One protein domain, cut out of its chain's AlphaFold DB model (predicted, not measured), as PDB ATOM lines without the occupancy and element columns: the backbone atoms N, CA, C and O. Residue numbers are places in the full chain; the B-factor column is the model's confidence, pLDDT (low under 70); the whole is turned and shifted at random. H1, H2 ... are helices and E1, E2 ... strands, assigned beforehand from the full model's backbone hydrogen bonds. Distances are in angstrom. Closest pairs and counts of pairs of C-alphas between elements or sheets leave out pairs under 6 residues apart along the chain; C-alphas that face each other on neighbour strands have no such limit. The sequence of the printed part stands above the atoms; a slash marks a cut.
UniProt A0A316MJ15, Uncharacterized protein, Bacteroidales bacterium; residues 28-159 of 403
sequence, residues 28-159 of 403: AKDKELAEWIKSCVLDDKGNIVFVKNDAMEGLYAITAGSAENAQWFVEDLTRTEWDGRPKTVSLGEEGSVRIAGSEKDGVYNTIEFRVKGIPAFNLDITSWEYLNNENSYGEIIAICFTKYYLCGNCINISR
ATOM      1  N   ALA A  28     146.394 252.383 116.475       90.75
ATOM      2  CA  ALA A  28     146.260 253.722 117.033       90.75
ATOM      3  C   ALA A  28     146.690 253.767 118.507       90.75
ATOM      4  O   ALA A  28     147.388 254.701 118.905       90.75
ATOM      5  N   LYS A  29     146.324 252.750 119.299       92.25
ATOM      6  CA  LYS A  29     146.730 252.632 120.709       92.25
ATOM      7  C   LYS A  29     148.212 252.320 120.849       92.25
ATOM      8  O   LYS A  29     148.865 252.898 121.714       92.25
ATOM      9  N   ASP A  30     148.743 251.468 119.977       94.31
ATOM     10  CA  ASP A  30     150.170 251.144 119.938       94.31
ATOM     11  C   ASP A  30     151.008 252.403 119.692       94.31
ATOM     12  O   ASP A  30     151.979 252.675 120.403       94.31
ATOM     13  N   LYS A  31     150.571 253.232 118.736       95.88
ATOM     14  CA  LYS A  31     151.198 254.523 118.452       95.88
ATOM     15  C   LYS A  31     151.071 255.508 119.609       95.88
ATOM     16  O   LYS A  31     152.046 256.177 119.939       95.88
ATOM     17  N   GLU A  32     149.902 255.602 120.240       96.06
ATOM     18  CA  GLU A  32     149.712 256.458 121.418       96.06
ATOM     19  C   GLU A  32     150.655 256.055 122.564       96.06
ATOM     20  O   GLU A  32     151.290 256.918 123.174       96.06
ATOM     21  N   LEU A  33     150.792 254.753 122.832       96.06
ATOM     22  CA  LEU A  33     151.682 254.238 123.870       96.06
ATOM     23  C   LEU A  33     153.159 254.480 123.527       96.06
ATOM     24  O   LEU A  33     153.928 254.877 124.402       96.06
ATOM     25  N   ALA A  34     153.554 254.310 122.262       96.75
ATOM     26  CA  ALA A  34     154.907 254.625 121.811       96.75
ATOM     27  C   ALA A  34     155.251 256.112 122.017       96.75
ATOM     28  O   ALA A  34     156.328 256.430 122.524       96.75
ATOM     29  N   GLU A  35     154.337 257.027 121.683       95.31
ATOM     30  CA  GLU A  35     154.528 258.467 121.907       95.31
ATOM     31  C   GLU A  35     154.523 258.834 123.399       95.31
ATOM     32  O   GLU A  35     155.326 259.662 123.831       95.31
ATOM     33  N   TRP A  36     153.689 258.174 124.213       93.88
ATOM     34  CA  TRP A  36     153.742 258.294 125.672       93.88
ATOM     35  C   TRP A  36     155.127 257.918 126.211       93.88
ATOM     36  O   TRP A  36     155.740 258.728 126.907       93.88
ATOM     37  N   ILE A  37     155.651 256.748 125.831       94.69
ATOM     38  CA  ILE A  37     156.972 256.270 126.261       94.69
ATOM     39  C   ILE A  37     158.060 257.264 125.849       94.69
ATOM     40  O   ILE A  37     158.843 257.681 126.699       94.69
ATOM     41  N   LYS A  38     158.077 257.713 124.585       93.94
ATOM     42  CA  LYS A  38     159.029 258.736 124.114       93.94
ATOM     43  C   LYS A  38     158.957 260.002 124.966       93.94
ATOM     44  O   LYS A  38     159.994 260.513 125.375       93.94
ATOM     45  N   SER A  39     157.751 260.465 125.299       89.81
ATOM     46  CA  SER A  39     157.557 261.655 126.137       89.81
ATOM     47  C   SER A  39     158.058 261.496 127.577       89.81
ATOM     48  O   SER A  39     158.313 262.496 128.245       89.81
ATOM     49  N   CYS A  40     158.187 260.260 128.062       89.25
ATOM     50  CA  CYS A  40     158.691 259.940 129.393       89.25
ATOM     51  C   CYS A  40     160.211 259.754 129.429       89.25
ATOM     52  O   CYS A  40     160.825 260.027 130.456       89.25
ATOM     53  N   VAL A  41     160.817 259.277 128.336       90.62
ATOM     54  CA  VAL A  41     162.243 258.902 128.312       90.62
ATOM     55  C   VAL A  41     163.141 259.914 127.603       90.62
ATOM     56  O   VAL A  41     164.358 259.813 127.742       90.62
ATOM     57  N   LEU A  42     162.578 260.875 126.862       88.38
ATOM     58  CA  LEU A  42     163.330 261.900 126.130       88.38
ATOM     59  C   LEU A  42     163.141 263.308 126.703       88.38
ATOM     60  O   LEU A  42     162.058 263.641 127.177       88.38
ATOM     61  N   ASP A  43     164.172 264.150 126.602       83.94
ATOM     62  CA  ASP A  43     164.082 265.595 126.833       83.94
ATOM     63  C   ASP A  43     163.472 266.340 125.623       83.94
ATOM     64  O   ASP A  43     163.121 265.753 124.595       83.94
ATOM     65  N   ASP A  44     163.359 267.666 125.729       81.06
ATOM     66  CA  ASP A  44     162.861 268.549 124.666       81.06
ATOM     67  C   ASP A  44     163.767 268.605 123.421       81.06
ATOM     68  O   ASP A  44     163.348 269.083 122.364       81.06
ATOM     69  N   LYS A  45     164.995 268.091 123.527       83.56
ATOM     70  CA  LYS A  45     165.981 267.976 122.446       83.56
ATOM     71  C   LYS A  45     166.057 266.557 121.872       83.56
ATOM     72  O   LYS A  45     166.817 266.340 120.929       83.56
ATOM     73  N   GLY A  46     165.280 265.612 122.402       85.94
ATOM     74  CA  GLY A  46     165.260 264.216 121.975       85.94
ATOM     75  C   GLY A  46     166.375 263.340 122.561       85.94
ATOM     76  O   GLY A  46     166.619 262.260 122.028       85.94
ATOM     77  N   ASN A  47     167.057 263.765 123.629       88.19
ATOM     78  CA  ASN A  47     168.057 262.952 124.331       88.19
ATOM     79  C   ASN A  47     167.417 262.126 125.447       88.19
ATOM     80  O   ASN A  47     166.484 262.583 126.100       88.19
ATOM     81  N   ILE A  48     167.970 260.942 125.719       89.56
ATOM     82  CA  ILE A  48     167.537 260.098 126.838       89.56
ATOM     83  C   ILE A  48     167.822 260.808 128.173       89.56
ATOM     84  O   ILE A  48     168.942 261.259 128.405       89.56
ATOM     85  N   VAL A  49     166.814 260.884 129.050       86.25
ATOM     86  CA  VAL A  49     166.843 261.678 130.301       86.25
ATOM     87  C   VAL A  49     167.506 260.982 131.495       86.25
ATOM     88  O   VAL A  49     167.663 261.586 132.554       86.25
ATOM     89  N   PHE A  50     167.859 259.707 131.350       88.69
ATOM     90  CA  PHE A  50     168.386 258.868 132.428       88.69
ATOM     91  C   PHE A  50     169.913 258.959 132.558       88.69
ATOM     92  O   PHE A  50     170.607 259.445 131.664       88.69
ATOM     93  N   VAL A  51     170.452 258.456 133.673       87.75
ATOM     94  CA  VAL A  51     171.895 258.482 133.943       87.75
ATOM     95  C   VAL A  51     172.597 257.500 133.014       87.75
ATOM     96  O   VAL A  51     172.342 256.301 133.069       87.75
ATOM     97  N   LYS A  52     173.476 258.002 132.147       89.88
ATOM     98  CA  LYS A  52     174.225 257.176 131.198       89.88
ATOM     99  C   LYS A  52     175.306 256.359 131.918       89.88
ATOM    100  O   LYS A  52     175.952 256.860 132.838       89.88
ATOM    101  N   ASN A  53     175.515 255.119 131.477       91.19
ATOM    102  CA  ASN A  53     176.702 254.348 131.826       91.19
ATOM    103  C   ASN A  53     177.889 254.766 130.940       91.19
ATOM    104  O   ASN A  53     177.793 254.769 129.710       91.19
ATOM    105  N   ASP A  54     179.013 255.105 131.558       87.06
ATOM    106  CA  ASP A  54     180.213 255.579 130.868       87.06
ATOM    107  C   ASP A  54     181.023 254.435 130.238       87.06
ATOM    108  O   ASP A  54     181.785 254.665 129.298       87.06
ATOM    109  N   ALA A  55     180.844 253.199 130.715       90.12
ATOM    110  CA  ALA A  55     181.550 252.019 130.214       90.12
ATOM    111  C   ALA A  55     180.760 251.235 129.150       90.12
ATOM    112  O   ALA A  55     181.364 250.548 128.325       90.12
ATOM    113  N   MET A  56     179.426 251.320 129.154       91.06
ATOM    114  CA  MET A  56     178.552 250.554 128.262       91.06
ATOM    115  C   MET A  56     177.599 251.464 127.484       91.06
ATOM    116  O   MET A  56     176.661 252.041 128.032       91.06
ATOM    117  N   GLU A  57     177.812 251.555 126.171       93.19
ATOM    118  CA  GLU A  57     176.924 252.299 125.280       93.19
ATOM    119  C   GLU A  57     175.506 251.707 125.276       93.19
ATOM    120  O   GLU A  57     175.318 250.492 125.257       93.19
ATOM    121  N   GLY A  58     174.498 252.583 125.299       93.75
ATOM    122  CA  GLY A  58     173.093 252.178 125.312       93.75
ATOM    123  C   GLY A  58     172.593 251.662 126.663       93.75
ATOM    124  O   GLY A  58     171.449 251.224 126.730       93.75
ATOM    125  N   LEU A  59     173.394 251.716 127.731       94.69
ATOM    126  CA  LEU A  59     172.950 251.408 129.090       94.69
ATOM    127  C   LEU A  59     172.741 252.692 129.896       94.69
ATOM    128  O   LEU A  59     173.597 253.579 129.932       94.69
ATOM    129  N   TYR A  60     171.595 252.764 130.559       93.81
ATOM    130  CA  TYR A  60     171.177 253.875 131.395       93.81
ATOM    131  C   TYR A  60     170.617 253.366 132.720       93.81
ATOM    132  O   TYR A  60     170.221 252.205 132.818       93.81
ATOM    133  N   ALA A  61     170.544 254.237 133.722       92.19
ATOM    134  CA  ALA A  61     169.953 253.915 135.010       92.19
ATOM    135  C   ALA A  61     169.115 255.049 135.606       92.19
ATOM    136  O   ALA A  61     169.302 256.237 135.314       92.19
ATOM    137  N   ILE A  62     168.198 254.649 136.483       90.50
ATOM    138  CA  ILE A  62     167.437 255.519 137.378       90.50
ATOM    139  C   ILE A  62     167.294 254.852 138.748       90.50
ATOM    140  O   ILE A  62     167.156 253.634 138.837       90.50
ATOM    141  N   THR A  63     167.293 255.643 139.819       90.19
ATOM    142  CA  THR A  63     167.061 255.124 141.173       90.19
ATOM    143  C   THR A  63     165.579 255.054 141.514       90.19
ATOM    144  O   THR A  63     164.838 255.982 141.193       90.19
ATOM    145  N   ALA A  64     165.179 254.037 142.269       91.56
ATOM    146  CA  ALA A  64     163.888 253.966 142.946       91.56
ATOM    147  C   ALA A  64     164.093 253.719 144.447       91.56
ATOM    148  O   ALA A  64     165.068 253.089 144.851       91.56
ATOM    149  N   GLY A  65     163.165 254.197 145.278       89.50
ATOM    150  CA  GLY A  65     163.272 254.044 146.735       89.50
ATOM    151  C   GLY A  65     162.978 252.648 147.260       89.50
ATOM    152  O   GLY A  65     163.314 252.342 148.402       89.50
ATOM    153  N   SER A  66     162.368 251.793 146.441       93.31
ATOM    154  CA  SER A  66     162.148 250.386 146.756       93.31
ATOM    155  C   SER A  66     161.842 249.575 145.496       93.31
ATOM    156  O   SER A  66     161.577 250.136 144.427       93.31
ATOM    157  N   ALA A  67     161.814 248.247 145.634       93.50
ATOM    158  CA  ALA A  67     161.383 247.349 144.567       93.50
ATOM    159  C   ALA A  67     159.913 247.588 144.172       93.50
ATOM    160  O   ALA A  67     159.584 247.563 142.988       93.50
ATOM    161  N   GLU A  68     159.039 247.893 145.135       93.94
ATOM    162  CA  GLU A  68     157.637 248.235 144.874       93.94
ATOM    163  C   GLU A  68     157.515 249.558 144.108       93.94
ATOM    164  O   GLU A  68     156.709 249.668 143.185       93.94
ATOM    165  N   ASN A  69     158.338 250.561 144.441       93.75
ATOM    166  CA  ASN A  69     158.370 251.819 143.697       93.75
ATOM    167  C   ASN A  69     158.910 251.627 142.268       93.75
ATOM    168  O   ASN A  69     158.380 252.223 141.329       93.75
ATOM    169  N   ALA A  70     159.903 250.750 142.094       94.62
ATOM    170  CA  ALA A  70     160.418 250.366 140.785       94.62
ATOM    171  C   ALA A  70     159.360 249.640 139.939       94.62
ATOM    172  O   ALA A  70     159.200 249.955 138.761       94.62
ATOM    173  N   GLN A  71     158.614 248.702 140.530       94.69
ATOM    174  CA  GLN A  71     157.505 248.020 139.862       94.69
ATOM    175  C   GLN A  71     156.421 249.016 139.444       94.69
ATOM    176  O   GLN A  71     156.041 249.038 138.276       94.69
ATOM    177  N   TRP A  72     155.980 249.883 140.359       93.88
ATOM    178  CA  TRP A  72     154.994 250.918 140.053       93.88
ATOM    179  C   TRP A  72     155.428 251.783 138.863       93.88
ATOM    180  O   TRP A  72     154.630 252.041 137.964       93.88
ATOM    181  N   PHE A  73     156.697 252.202 138.824       93.62
ATOM    182  CA  PHE A  73     157.213 253.019 137.728       93.62
ATOM    183  C   PHE A  73     157.179 252.279 136.386       93.62
ATOM    184  O   PHE A  73     156.773 252.858 135.380       93.62
ATOM    185  N   VAL A  74     157.559 250.998 136.360       93.44
ATOM    186  CA  VAL A  74     157.499 250.160 135.151       93.44
ATOM    187  C   VAL A  74     156.065 250.022 134.647       93.44
ATOM    188  O   VAL A  74     155.805 250.192 133.451       93.44
ATOM    189  N   GLU A  75     155.133 249.718 135.549       94.62
ATOM    190  CA  GLU A  75     153.722 249.533 135.210       94.62
ATOM    191  C   GLU A  75     153.107 250.829 134.682       94.62
ATOM    192  O   GLU A  75     152.350 250.817 133.711       94.62
ATOM    193  N   ASP A  76     153.492 251.960 135.269       93.38
ATOM    194  CA  ASP A  76     153.062 253.285 134.847       93.38
ATOM    195  C   ASP A  76     153.620 253.687 133.474       93.38
ATOM    196  O   ASP A  76     152.883 254.137 132.591       93.38
ATOM    197  N   LEU A  77     154.924 253.481 133.274       93.00
ATOM    198  CA  LEU A  77     155.627 253.816 132.039       93.00
ATOM    199  C   LEU A  77     155.092 253.007 130.856       93.00
ATOM    200  O   LEU A  77     154.903 253.547 129.766       93.00
ATOM    201  N   THR A  78     154.825 251.722 131.080       93.31
ATOM    202  CA  THR A  78     154.391 250.784 130.032       93.31
ATOM    203  C   THR A  78     152.875 250.595 129.969       93.31
ATOM    204  O   THR A  78     152.386 249.873 129.098       93.31
ATOM    205  N   ARG A  79     152.122 251.239 130.875       93.50
ATOM    206  CA  ARG A  79     150.667 251.077 131.064       93.50
ATOM    207  C   ARG A  79     150.240 249.605 131.153       93.50
ATOM    208  O   ARG A  79     149.193 249.223 130.634       93.50
ATOM    209  N   THR A  80     151.080 248.779 131.769       92.56
ATOM    210  CA  THR A  80     150.949 247.321 131.771       92.56
ATOM    211  C   THR A  80     151.312 246.765 133.139       92.56
ATOM    212  O   THR A  80     152.435 246.951 133.586       92.56
ATOM    213  N   GLU A  81     150.401 246.019 133.771       94.06
ATOM    214  CA  GLU A  81     150.696 245.309 135.024       94.06
ATOM    215  C   GLU A  81     151.825 244.288 134.837       94.06
ATOM    216  O   GLU A  81     151.900 243.594 133.804       94.06
ATOM    217  N   TRP A  82     152.684 244.169 135.849       92.69
ATOM    218  CA  TRP A  82     153.858 243.312 135.812       92.69
ATOM    219  C   TRP A  82     153.904 242.388 137.032       92.69
ATOM    220  O   TRP A  82     153.849 242.820 138.173       92.69
ATOM    221  N   ASP A  83     154.033 241.086 136.790       90.00
ATOM    222  CA  ASP A  83     154.035 240.042 137.823       90.00
ATOM    223  C   ASP A  83     155.455 239.639 138.273       90.00
ATOM    224  O   ASP A  83     155.642 238.606 138.921       90.00
ATOM    225  N   GLY A  84     156.471 240.413 137.882       87.38
ATOM    226  CA  GLY A  84     157.884 240.126 138.138       87.38
ATOM    227  C   GLY A  84     158.555 239.218 137.097       87.38
ATOM    228  O   GLY A  84     159.780 239.080 137.104       87.38
ATOM    229  N   ARG A  85     157.806 238.601 136.169       91.81
ATOM    230  CA  ARG A  85     158.374 237.719 135.131       91.81
ATOM    231  C   ARG A  85     158.702 238.488 133.855       91.81
ATOM    232  O   ARG A  85     158.031 239.471 133.553       91.81
ATOM    233  N   PRO A  86     159.694 238.058 133.054       96.06
ATOM    234  CA  PRO A  86     159.997 238.734 131.800       96.06
ATOM    235  C   PRO A  86     158.761 238.874 130.902       96.06
ATOM    236  O   PRO A  86     158.124 237.878 130.558       96.06
ATOM    237  N   LYS A  87     158.439 240.107 130.505       96.00
ATOM    238  CA  LYS A  87     157.241 240.450 129.729       96.00
ATOM    239  C   LYS A  87     157.611 241.400 128.600       96.00
ATOM    240  O   LYS A  87     158.367 242.341 128.805       96.00
ATOM    241  N   THR A  88     157.095 241.145 127.401       97.19
ATOM    242  CA  THR A  88     157.281 242.039 126.248       97.19
ATOM    243  C   THR A  88     155.963 242.725 125.935       97.19
ATOM    244  O   THR A  88     154.962 242.059 125.684       97.19
ATOM    245  N   VAL A  89     155.973 244.052 125.958       96.19
ATOM    246  CA  VAL A  89     154.880 244.911 125.514       96.19
ATOM    247  C   VAL A  89     155.121 245.218 124.037       96.19
ATOM    248  O   VAL A  89     156.104 245.872 123.683       96.19
ATOM    249  N   SER A  90     154.259 244.681 123.174       95.12
ATOM    250  CA  SER A  90     154.275 244.981 121.739       95.12
ATOM    251  C   SER A  90     153.683 246.368 121.494       95.12
ATOM    252  O   SER A  90     152.666 246.710 122.089       95.12
ATOM    253  N   LEU A  91     154.313 247.142 120.611       95.44
ATOM    254  CA  LEU A  91     153.831 248.433 120.113       95.44
ATOM    255  C   LEU A  91     153.559 248.347 118.598       95.44
ATOM    256  O   LEU A  91     153.709 249.332 117.873       95.44
ATOM    257  N   GLY A  92     153.241 247.153 118.089       94.06
ATOM    258  CA  GLY A  92     153.003 246.923 116.665       94.06
ATOM    259  C   GLY A  92     154.196 247.353 115.801       94.06
ATOM    260  O   GLY A  92     155.341 246.978 116.056       94.06
ATOM    261  N   GLU A  93     153.941 248.174 114.781       95.00
ATOM    262  CA  GLU A  93     154.987 248.721 113.899       95.00
ATOM    263  C   GLU A  93     155.887 249.775 114.569       95.00
ATOM    264  O   GLU A  93     156.926 250.148 114.014       95.00
ATOM    265  N   GLU A  94     155.509 250.270 115.750       97.00
ATOM    266  CA  GLU A  94     156.303 251.230 116.520       97.00
ATOM    267  C   GLU A  94     157.366 250.544 117.392       97.00
ATOM    268  O   GLU A  94     158.229 251.228 117.942       97.00
ATOM    269  N   GLY A  95     157.364 249.208 117.472       96.81
ATOM    270  CA  GLY A  95     158.419 248.415 118.102       96.81
ATOM    271  C   GLY A  95     157.973 247.682 119.366       96.81
ATOM    272  O   GLY A  95     156.880 247.121 119.412       96.81
ATOM    273  N   SER A  96     158.831 247.622 120.384       97.31
ATOM    274  CA  SER A  96     158.529 246.911 121.631       97.31
ATOM    275  C   SER A  96     159.309 247.425 122.839       97.31
ATOM    276  O   SER A  96     160.353 248.074 122.722       97.31
ATOM    277  N   VAL A  97     158.788 247.096 124.021       97.75
ATOM    278  CA  VAL A  97     159.463 247.280 125.308       97.75
ATOM    279  C   VAL A  97     159.468 245.952 126.050       97.75
ATOM    280  O   VAL A  97     158.421 245.324 126.207       97.75
ATOM    281  N   ARG A  98     160.633 245.505 126.512       97.75
ATOM    282  CA  ARG A  98     160.764 244.277 127.301       97.75
ATOM    283  C   ARG A  98     161.142 244.624 128.733       97.75
ATOM    284  O   ARG A  98     162.149 245.270 128.972       97.75
ATOM    285  N   ILE A  99     160.344 244.143 129.673       96.50
ATOM    286  CA  ILE A  99     160.543 244.277 131.113       96.50
ATOM    287  C   ILE A  99     161.097 242.951 131.630       96.50
ATOM    288  O   ILE A  99     160.574 241.889 131.277       96.50
ATOM    289  N   ALA A 100     162.120 242.984 132.477       95.50
ATOM    290  CA  ALA A 100     162.615 241.808 133.183       95.50
ATOM    291  C   ALA A 100     163.100 242.167 134.591       95.50
ATOM    292  O   ALA A 100     163.617 243.256 134.817       95.50
ATOM    293  N   GLY A 101     162.970 241.230 135.532       92.56
ATOM    294  CA  GLY A 101     163.684 241.322 136.804       92.56
ATOM    295  C   GLY A 101     165.195 241.220 136.586       92.56
ATOM    296  O   GLY A 101     165.651 240.799 135.520       92.56
ATOM    297  N   SER A 102     165.968 241.586 137.604       90.88
ATOM    298  CA  SER A 102     167.426 241.500 137.577       90.88
ATOM    299  C   SER A 102     167.940 240.599 138.699       90.88
ATOM    300  O   SER A 102     167.397 240.581 139.799       90.88
ATOM    301  N   GLU A 103     169.003 239.848 138.408       88.56
ATOM    302  CA  GLU A 103     169.767 239.086 139.408       88.56
ATOM    303  C   GLU A 103     170.919 239.908 140.008       88.56
ATOM    304  O   GLU A 103     171.550 239.485 140.974       88.56
ATOM    305  N   LYS A 104     171.222 241.080 139.430       90.44
ATOM    306  CA  LYS A 104     172.244 241.987 139.958       90.44
ATOM    307  C   LYS A 104     171.739 242.589 141.267       90.44
ATOM    308  O   LYS A 104     170.695 243.241 141.274       90.44
ATOM    309  N   ASP A 105     172.510 242.417 142.336       90.62
ATOM    310  CA  ASP A 105     172.221 243.054 143.618       90.62
ATOM    311  C   ASP A 105     172.128 244.579 143.455       90.62
ATOM    312  O   ASP A 105     172.923 245.181 142.733       90.62
ATOM    313  N   GLY A 106     171.118 245.188 144.074       91.06
ATOM    314  CA  GLY A 106     170.817 246.612 143.925       91.06
ATOM    315  C   GLY A 106     170.157 247.030 142.601       91.06
ATOM    316  O   GLY A 106     169.857 248.209 142.442       91.06
ATOM    317  N   VAL A 107     169.867 246.115 141.668       94.94
ATOM    318  CA  VAL A 107     169.030 246.393 140.485       94.94
ATOM    319  C   VAL A 107     167.691 245.685 140.649       94.94
ATOM    320  O   VAL A 107     167.627 244.460 140.675       94.94
ATOM    321  N   TYR A 108     166.609 246.453 140.739       95.62
ATOM    322  CA  TYR A 108     165.263 245.917 140.926       95.62
ATOM    323  C   TYR A 108     164.728 245.277 139.642       95.62
ATOM    324  O   TYR A 108     164.169 244.180 139.670       95.62
ATOM    325  N   ASN A 109     164.888 245.959 138.509       95.25
ATOM    326  CA  ASN A 109     164.474 245.469 137.199       95.25
ATOM    327  C   ASN A 109     165.216 246.205 136.073       95.25
ATOM    328  O   ASN A 109     165.826 247.250 136.298       95.25
ATOM    329  N   THR A 110     165.158 245.640 134.871       95.94
ATOM    330  CA  THR A 110     165.728 246.212 133.650       95.94
ATOM    331  C   THR A 110     164.649 246.295 132.574       95.94
ATOM    332  O   THR A 110     163.888 245.344 132.360       95.94
ATOM    333  N   ILE A 111     164.609 247.422 131.866       97.00
ATOM    334  CA  ILE A 111     163.727 247.646 130.722       97.00
ATOM    335  C   ILE A 111     164.567 247.801 129.452       97.00
ATOM    336  O   ILE A 111     165.431 248.669 129.378       97.00
ATOM    337  N   GLU A 112     164.289 246.996 128.436       98.00
ATOM    338  CA  GLU A 112     164.871 247.115 127.099       98.00
ATOM    339  C   GLU A 112     163.886 247.841 126.173       98.00
ATOM    340  O   GLU A 112     162.755 247.389 125.970       98.00
ATOM    341  N   PHE A 113     164.326 248.954 125.585       98.00
ATOM    342  CA  PHE A 113     163.539 249.765 124.661       98.00
ATOM    343  C   PHE A 113     163.981 249.526 123.221       98.00
ATOM    344  O   PHE A 113     165.128 249.776 122.847       98.00
ATOM    345  N   ARG A 114     163.032 249.112 122.380       97.75
ATOM    346  CA  ARG A 114     163.181 249.020 120.924       97.75
ATOM    347  C   ARG A 114     162.029 249.762 120.264       97.75
ATOM    348  O   ARG A 114     161.171 249.146 119.643       97.75
ATOM    349  N   VAL A 115     161.991 251.081 120.438       96.94
ATOM    350  CA  VAL A 115     160.903 251.939 119.946       96.94
ATOM    351  C   VAL A 115     161.368 252.724 118.722       96.94
ATOM    352  O   VAL A 115     162.465 253.280 118.689       96.94
ATOM    353  N   LYS A 116     160.533 252.785 117.689       96.75
ATOM    354  CA  LYS A 116     160.822 253.477 116.433       96.75
ATOM    355  C   LYS A 116     161.077 254.968 116.663       96.75
ATOM    356  O   LYS A 116     160.304 255.655 117.327       96.75
ATOM    357  N   GLY A 117     162.137 255.485 116.046       93.12
ATOM    358  CA  GLY A 117     162.495 256.905 116.110       93.12
ATOM    359  C   GLY A 117     163.366 257.299 117.305       93.12
ATOM    360  O   GLY A 117     163.715 258.469 117.404       93.12
ATOM    361  N   ILE A 118     163.755 256.350 118.163       93.81
ATOM    362  CA  ILE A 118     164.763 256.560 119.210       93.81
ATOM    363  C   ILE A 118     165.836 255.461 119.145       93.81
ATOM    364  O   ILE A 118     165.534 254.353 118.690       93.81
ATOM    365  N   PRO A 119     167.088 255.730 119.563       94.44
ATOM    366  CA  PRO A 119     168.097 254.684 119.708       94.44
ATOM    367  C   PRO A 119     167.614 253.589 120.663       94.44
ATOM    368  O   PRO A 119     166.961 253.892 121.659       94.44
ATOM    369  N   ALA A 120     167.938 252.328 120.377       96.88
ATOM    370  CA  ALA A 120     167.665 251.244 121.318       96.88
ATOM    371  C   ALA A 120     168.559 251.391 122.555       96.88
ATOM    372  O   ALA A 120     169.747 251.693 122.428       96.88
ATOM    373  N   PHE A 121     167.994 251.173 123.740       97.62
ATOM    374  CA  PHE A 121     168.727 251.286 124.998       97.62
ATOM    375  C   PHE A 121     168.110 250.411 126.092       97.62
ATOM    376  O   PHE A 121     166.952 250.002 126.003       97.62
ATOM    377  N   ASN A 122     168.898 250.148 127.130       97.06
ATOM    378  CA  ASN A 122     168.481 249.478 128.353       97.06
ATOM    379  C   ASN A 122     168.439 250.482 129.506       97.06
ATOM    380  O   ASN A 122     169.315 251.343 129.613       97.06
ATOM    381  N   LEU A 123     167.447 250.340 130.378       95.50
ATOM    382  CA  LEU A 123     167.298 251.100 131.611       95.50
ATOM    383  C   LEU A 123     167.321 250.145 132.802       95.50
ATOM    384  O   LEU A 123     166.379 249.373 132.973       95.50
ATOM    385  N   ASP A 124     168.355 250.226 133.631       95.25
ATOM    386  CA  ASP A 124     168.391 249.578 134.941       95.25
ATOM    387  C   ASP A 124     167.668 250.477 135.964       95.25
ATOM    388  O   ASP A 124     167.999 251.654 136.124       95.25
ATOM    389  N   ILE A 125     166.671 249.936 136.668       94.69
ATOM    390  CA  ILE A 125     166.053 250.601 137.821       94.69
ATOM    391  C   ILE A 125     166.707 250.067 139.078       94.69
ATOM    392  O   ILE A 125     166.609 248.877 139.384       94.69
ATOM    393  N   THR A 126     167.379 250.944 139.808       93.44
ATOM    394  CA  THR A 126     168.353 250.539 140.817       93.44
ATOM    395  C   THR A 126     168.044 251.139 142.179       93.44
ATOM    396  O   THR A 126     167.290 252.105 142.300       93.44
ATOM    397  N   SER A 127     168.669 250.599 143.220       91.38
ATOM    398  CA  SER A 127     168.826 251.318 144.475       91.38
ATOM    399  C   SER A 127     169.801 252.488 144.289       91.38
ATOM    400  O   SER A 127     170.521 252.584 143.284       91.38
ATOM    401  N   TRP A 128     169.830 253.392 145.263       85.94
ATOM    402  CA  TRP A 128     170.779 254.503 145.273       85.94
ATOM    403  C   TRP A 128     172.225 254.043 145.445       85.94
ATOM    404  O   TRP A 128     173.124 254.547 144.770       85.94
ATOM    405  N   GLU A 129     172.446 253.062 146.319       86.88
ATOM    406  CA  GLU A 129     173.763 252.500 146.612       86.88
ATOM    407  C   GLU A 129     174.372 251.898 145.354       86.88
ATOM    408  O   GLU A 129     175.546 252.119 145.079       86.88
ATOM    409  N   TYR A 130     173.568 251.190 144.556       89.44
ATOM    410  CA  TYR A 130     174.036 250.633 143.296       89.44
ATOM    411  C   TYR A 130     174.498 251.725 142.326       89.44
ATOM    412  O   TYR A 130     175.557 251.593 141.712       89.44
ATOM    413  N   LEU A 131     173.730 252.810 142.197       84.50
ATOM    414  CA  LEU A 131     174.028 253.850 141.216       84.50
ATOM    415  C   LEU A 131     175.251 254.696 141.593       84.50
ATOM    416  O   LEU A 131     175.999 255.101 140.711       84.50
ATOM    417  N   ASN A 132     175.473 254.930 142.889       77.69
ATOM    418  CA  ASN A 132     176.602 255.726 143.388       77.69
ATOM    419  C   ASN A 132     177.860 254.919 143.728       77.69
ATOM    420  O   ASN A 132     178.836 255.493 144.214       77.69
ATOM    421  N   ASN A 133     177.851 253.608 143.506       80.31
ATOM    422  CA  ASN A 133     179.055 252.793 143.621       80.31
ATOM    423  C   ASN A 133     179.883 252.855 142.321       80.31
ATOM    424  O   ASN A 133     179.509 253.513 141.352       80.31
ATOM    425  N   GLU A 134     180.998 252.126 142.252       75.62
ATOM    426  CA  GLU A 134     181.902 252.065 141.090       75.62
ATOM    427  C   GLU A 134     181.321 251.302 139.872       75.62
ATOM    428  O   GLU A 134     182.043 250.721 139.065       75.62
ATOM    429  N   ASN A 135     179.999 251.331 139.682       80.44
ATOM    430  CA  ASN A 135     179.285 250.649 138.598       80.44
ATOM    431  C   ASN A 135     179.310 251.419 137.260       80.44
ATOM    432  O   ASN A 135     178.536 251.121 136.348       80.44
ATOM    433  N   SER A 136     180.227 252.383 137.117       80.81
ATOM    434  CA  SER A 136     180.472 253.155 135.885       80.81
ATOM    435  C   SER A 136     179.282 253.986 135.391       80.81
ATOM    436  O   SER A 136     179.200 254.295 134.206       80.81
ATOM    437  N   TYR A 137     178.347 254.340 136.269       81.50
ATOM    438  CA  TYR A 137     177.313 255.321 135.954       81.50
ATOM    439  C   TYR A 137     177.797 256.732 136.284       81.50
ATOM    440  O   TYR A 137     178.556 256.929 137.234       81.50
ATOM    441  N   GLY A 138     177.346 257.708 135.495       69.06
ATOM    442  CA  GLY A 138     177.571 259.119 135.794       69.06
ATOM    443  C   GLY A 138     176.833 259.584 137.056       69.06
ATOM    444  O   GLY A 138     176.111 258.833 137.710       69.06
ATOM    445  N   GLU A 139     176.980 260.862 137.401       63.00
ATOM    446  CA  GLU A 139     176.268 261.427 138.550       63.00
ATOM    447  C   GLU A 139     174.751 261.503 138.318       63.00
ATOM    448  O   GLU A 139     174.262 261.758 137.214       63.00
ATOM    449  N   ILE A 140     173.989 261.348 139.402       62.28
ATOM    450  CA  ILE A 140     172.550 261.612 139.411       62.28
ATOM    451  C   ILE A 140     172.351 263.119 139.380       62.28
ATOM    452  O   ILE A 140     172.647 263.820 140.349       62.28
ATOM    453  N   ILE A 141     171.866 263.598 138.240       50.88
ATOM    454  CA  ILE A 141     171.820 265.026 137.925       50.88
ATOM    455  C   ILE A 141     170.397 265.601 137.864       50.88
ATOM    456  O   ILE A 141     170.262 266.813 137.802       50.88
ATOM    457  N   ALA A 142     169.327 264.793 137.928       53.19
ATOM    458  CA  ALA A 142     167.955 265.296 137.765       53.19
ATOM    459  C   ALA A 142     166.958 264.764 138.816       53.19
ATOM    460  O   ALA A 142     166.708 263.567 138.917       53.19
ATOM    461  N   ILE A 143     166.335 265.696 139.550       55.69
ATOM    462  CA  ILE A 143     165.216 265.462 140.495       55.69
ATOM    463  C   ILE A 143     163.877 265.358 139.746       55.69
ATOM    464  O   ILE A 143     162.924 264.748 140.214       55.69
ATOM    465  N   CYS A 144     163.788 265.966 138.564       55.00
ATOM    466  CA  CYS A 144     162.593 265.956 137.732       55.00
ATOM    467  C   CYS A 144     163.000 265.593 136.313       55.00
ATOM    468  O   CYS A 144     163.918 266.206 135.767       55.00
ATOM    469  N   PHE A 145     162.290 264.652 135.707       67.00
ATOM    470  CA  PHE A 145     162.460 264.298 134.305       67.00
ATOM    471  C   PHE A 145     161.076 264.190 133.676       67.00
ATOM    472  O   PHE A 145     160.233 263.473 134.196       67.00
ATOM    473  N   THR A 146     160.829 264.974 132.621       68.62
ATOM    474  CA  THR A 146     159.589 265.080 131.812       68.62
ATOM    475  C   THR A 146     158.236 264.858 132.501       68.62
ATOM    476  O   THR A 146     157.446 265.800 132.593       68.62
ATOM    477  N   LYS A 147     157.914 263.623 132.900       78.25
ATOM    478  CA  LYS A 147     156.626 263.203 133.486       78.25
ATOM    479  C   LYS A 147     156.716 262.691 134.924       78.25
ATOM    480  O   LYS A 147     155.684 262.380 135.515       78.25
ATOM    481  N   TYR A 148     157.916 262.616 135.482       82.62
ATOM    482  CA  TYR A 148     158.194 262.026 136.778       82.62
ATOM    483  C   TYR A 148     159.073 262.930 137.642       82.62
ATOM    484  O   TYR A 148     159.868 263.753 137.179       82.62
ATOM    485  N   TYR A 149     158.923 262.730 138.940       80.31
ATOM    486  CA  TYR A 149     159.660 263.366 140.012       80.31
ATOM    487  C   TYR A 149     160.338 262.284 140.850       80.31
ATOM    488  O   TYR A 149     159.675 261.349 141.304       80.31
ATOM    489  N   LEU A 150     161.640 262.440 141.065       81.75
ATOM    490  CA  LEU A 150     162.465 261.653 141.967       81.75
ATOM    491  C   LEU A 150     162.670 262.446 143.262       81.75
ATOM    492  O   LEU A 150     163.265 263.519 143.252       81.75
ATOM    493  N   CYS A 151     162.192 261.933 144.394       83.56
ATOM    494  CA  CYS A 151     162.316 262.648 145.663       83.56
ATOM    495  C   CYS A 151     163.769 262.727 146.165       83.56
ATOM    496  O   CYS A 151     164.398 261.702 146.392       83.56
ATOM    497  N   GLY A 152     164.267 263.929 146.467       79.94
ATOM    498  CA  GLY A 152     165.615 264.120 147.027       79.94
ATOM    499  C   GLY A 152     165.818 263.617 148.467       79.94
ATOM    500  O   GLY A 152     166.945 263.578 148.952       79.94
ATOM    501  N   ASN A 153     164.752 263.214 149.163       84.75
ATOM    502  CA  ASN A 153     164.827 262.707 150.537       84.75
ATOM    503  C   ASN A 153     164.532 261.218 150.685       84.75
ATOM    504  O   ASN A 153     165.038 260.597 151.602       84.75
ATOM    505  N   CYS A 154     163.691 260.635 149.833       87.31
ATOM    506  CA  CYS A 154     163.369 259.208 149.922       87.31
ATOM    507  C   CYS A 154     163.509 258.470 148.599       87.31
ATOM    508  O   CYS A 154     163.066 257.329 148.529       87.31
ATOM    509  N   ILE A 155     164.038 259.130 147.556       86.94
ATOM    510  CA  ILE A 155     164.325 258.590 146.214       86.94
ATOM    511  C   ILE A 155     163.161 257.845 145.540       86.94
ATOM    512  O   ILE A 155     163.345 257.177 144.528       86.94
ATOM    513  N   ASN A 156     161.936 257.988 146.050       89.06
ATOM    514  CA  ASN A 156     160.757 257.451 145.393       89.06
ATOM    515  C   ASN A 156     160.430 258.264 144.140       89.06
ATOM    516  O   ASN A 156     160.394 259.501 144.173       89.06
ATOM    517  N   ILE A 157     160.148 257.540 143.060       88.25
ATOM    518  CA  ILE A 157     159.647 258.065 141.797       88.25
ATOM    519  C   ILE A 157     158.133 258.252 141.912       88.25
ATOM    520  O   ILE A 157     157.431 257.394 142.444       88.25
ATOM    521  N   SER A 158     157.615 259.364 141.397       85.38
ATOM    522  CA  SER A 158     156.177 259.649 141.343       85.38
ATOM    523  C   SER A 158     155.828 260.527 140.136       85.38
ATOM    524  O   SER A 158     156.689 261.223 139.612       85.38
ATOM    525  N   ARG A 159     154.568 260.517 139.676       78.25
ATOM    526  CA  ARG A 159     154.105 261.355 138.544       78.25
ATOM    527  C   ARG A 159     153.806 262.812 138.917       78.25
ATOM    528  O   ARG A 159     153.728 263.668 138.045       78.25
TER     529      ARG A 159
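Overview. This is residues 28 to 159 of the 403 residues of an uncharacterized protein of Bacteroidales bacterium (UniProt A0A316MJ15). A twisted sheet of five strands has two longer helices, H1 and H2, over one face, meeting at a corner where the end of H2 reaches H1; the short helix H3 lies by the opposite face. Beyond the helices, E6 and its neighbouring residues 144 to 145 and 157 to 158 form a small patch of short pairings. The printed part has 132 residues, with the order H1 E1 H2 E2 E3 E4 E5 H3 E6; the sheet, E1 E5 E4 E3 E2, is mixed. The class is mixed helices and strands, though under half of the residues are in named elements; the whole is compact, radius of gyration of the C-alphas 13.8 A, spanning 41 by 34 by 27 A.

Arrangement. E2 (residues 87 to 90), E3 (95 to 101), E4 (107 to 115) and E5 (121 to 126) form a meander, each strand the antiparallel neighbour of the one before; N 89 and O 97, N 98 and O 112, and N 123 and O 111 are each 2.8 or 2.9 A apart. Edge strand E1 (59 to 63) is parallel to E5, with N 60 and O 122 at 2.8 A. H2 (67 to 78) runs along the strands over E4, height over the sheet 8.6 A. H1 (28 to 41), on the same face, runs slantwise to them. H1 and H2 touch, C-alphas of Ile 37 and Leu 77 closest at 6.4 A, at a steep tilt of 49 degrees. H3 (128 to 132) is on the opposite face. In these helices every O i to N i+4 pair is within hydrogen-bond range.

Along the chain. H1, 20.2 A long, begins at C-alpha 28 (146.260, 253.722, 117.033). H2 measures 16.5 A, E3 20.7 A and E4 22.8 A. E6 (148 to 150) ends at C-alpha 150 (162.465, 261.653, 141.967).

Size, cuts and confidence. The C-alphas of Ala 28 and Glu 134, the two farthest apart, are 43.0 A apart. The printed part has no cut. The links H1 to E1 and H3 to E6 are long. Residues 138 to 146 have pLDDT under 70.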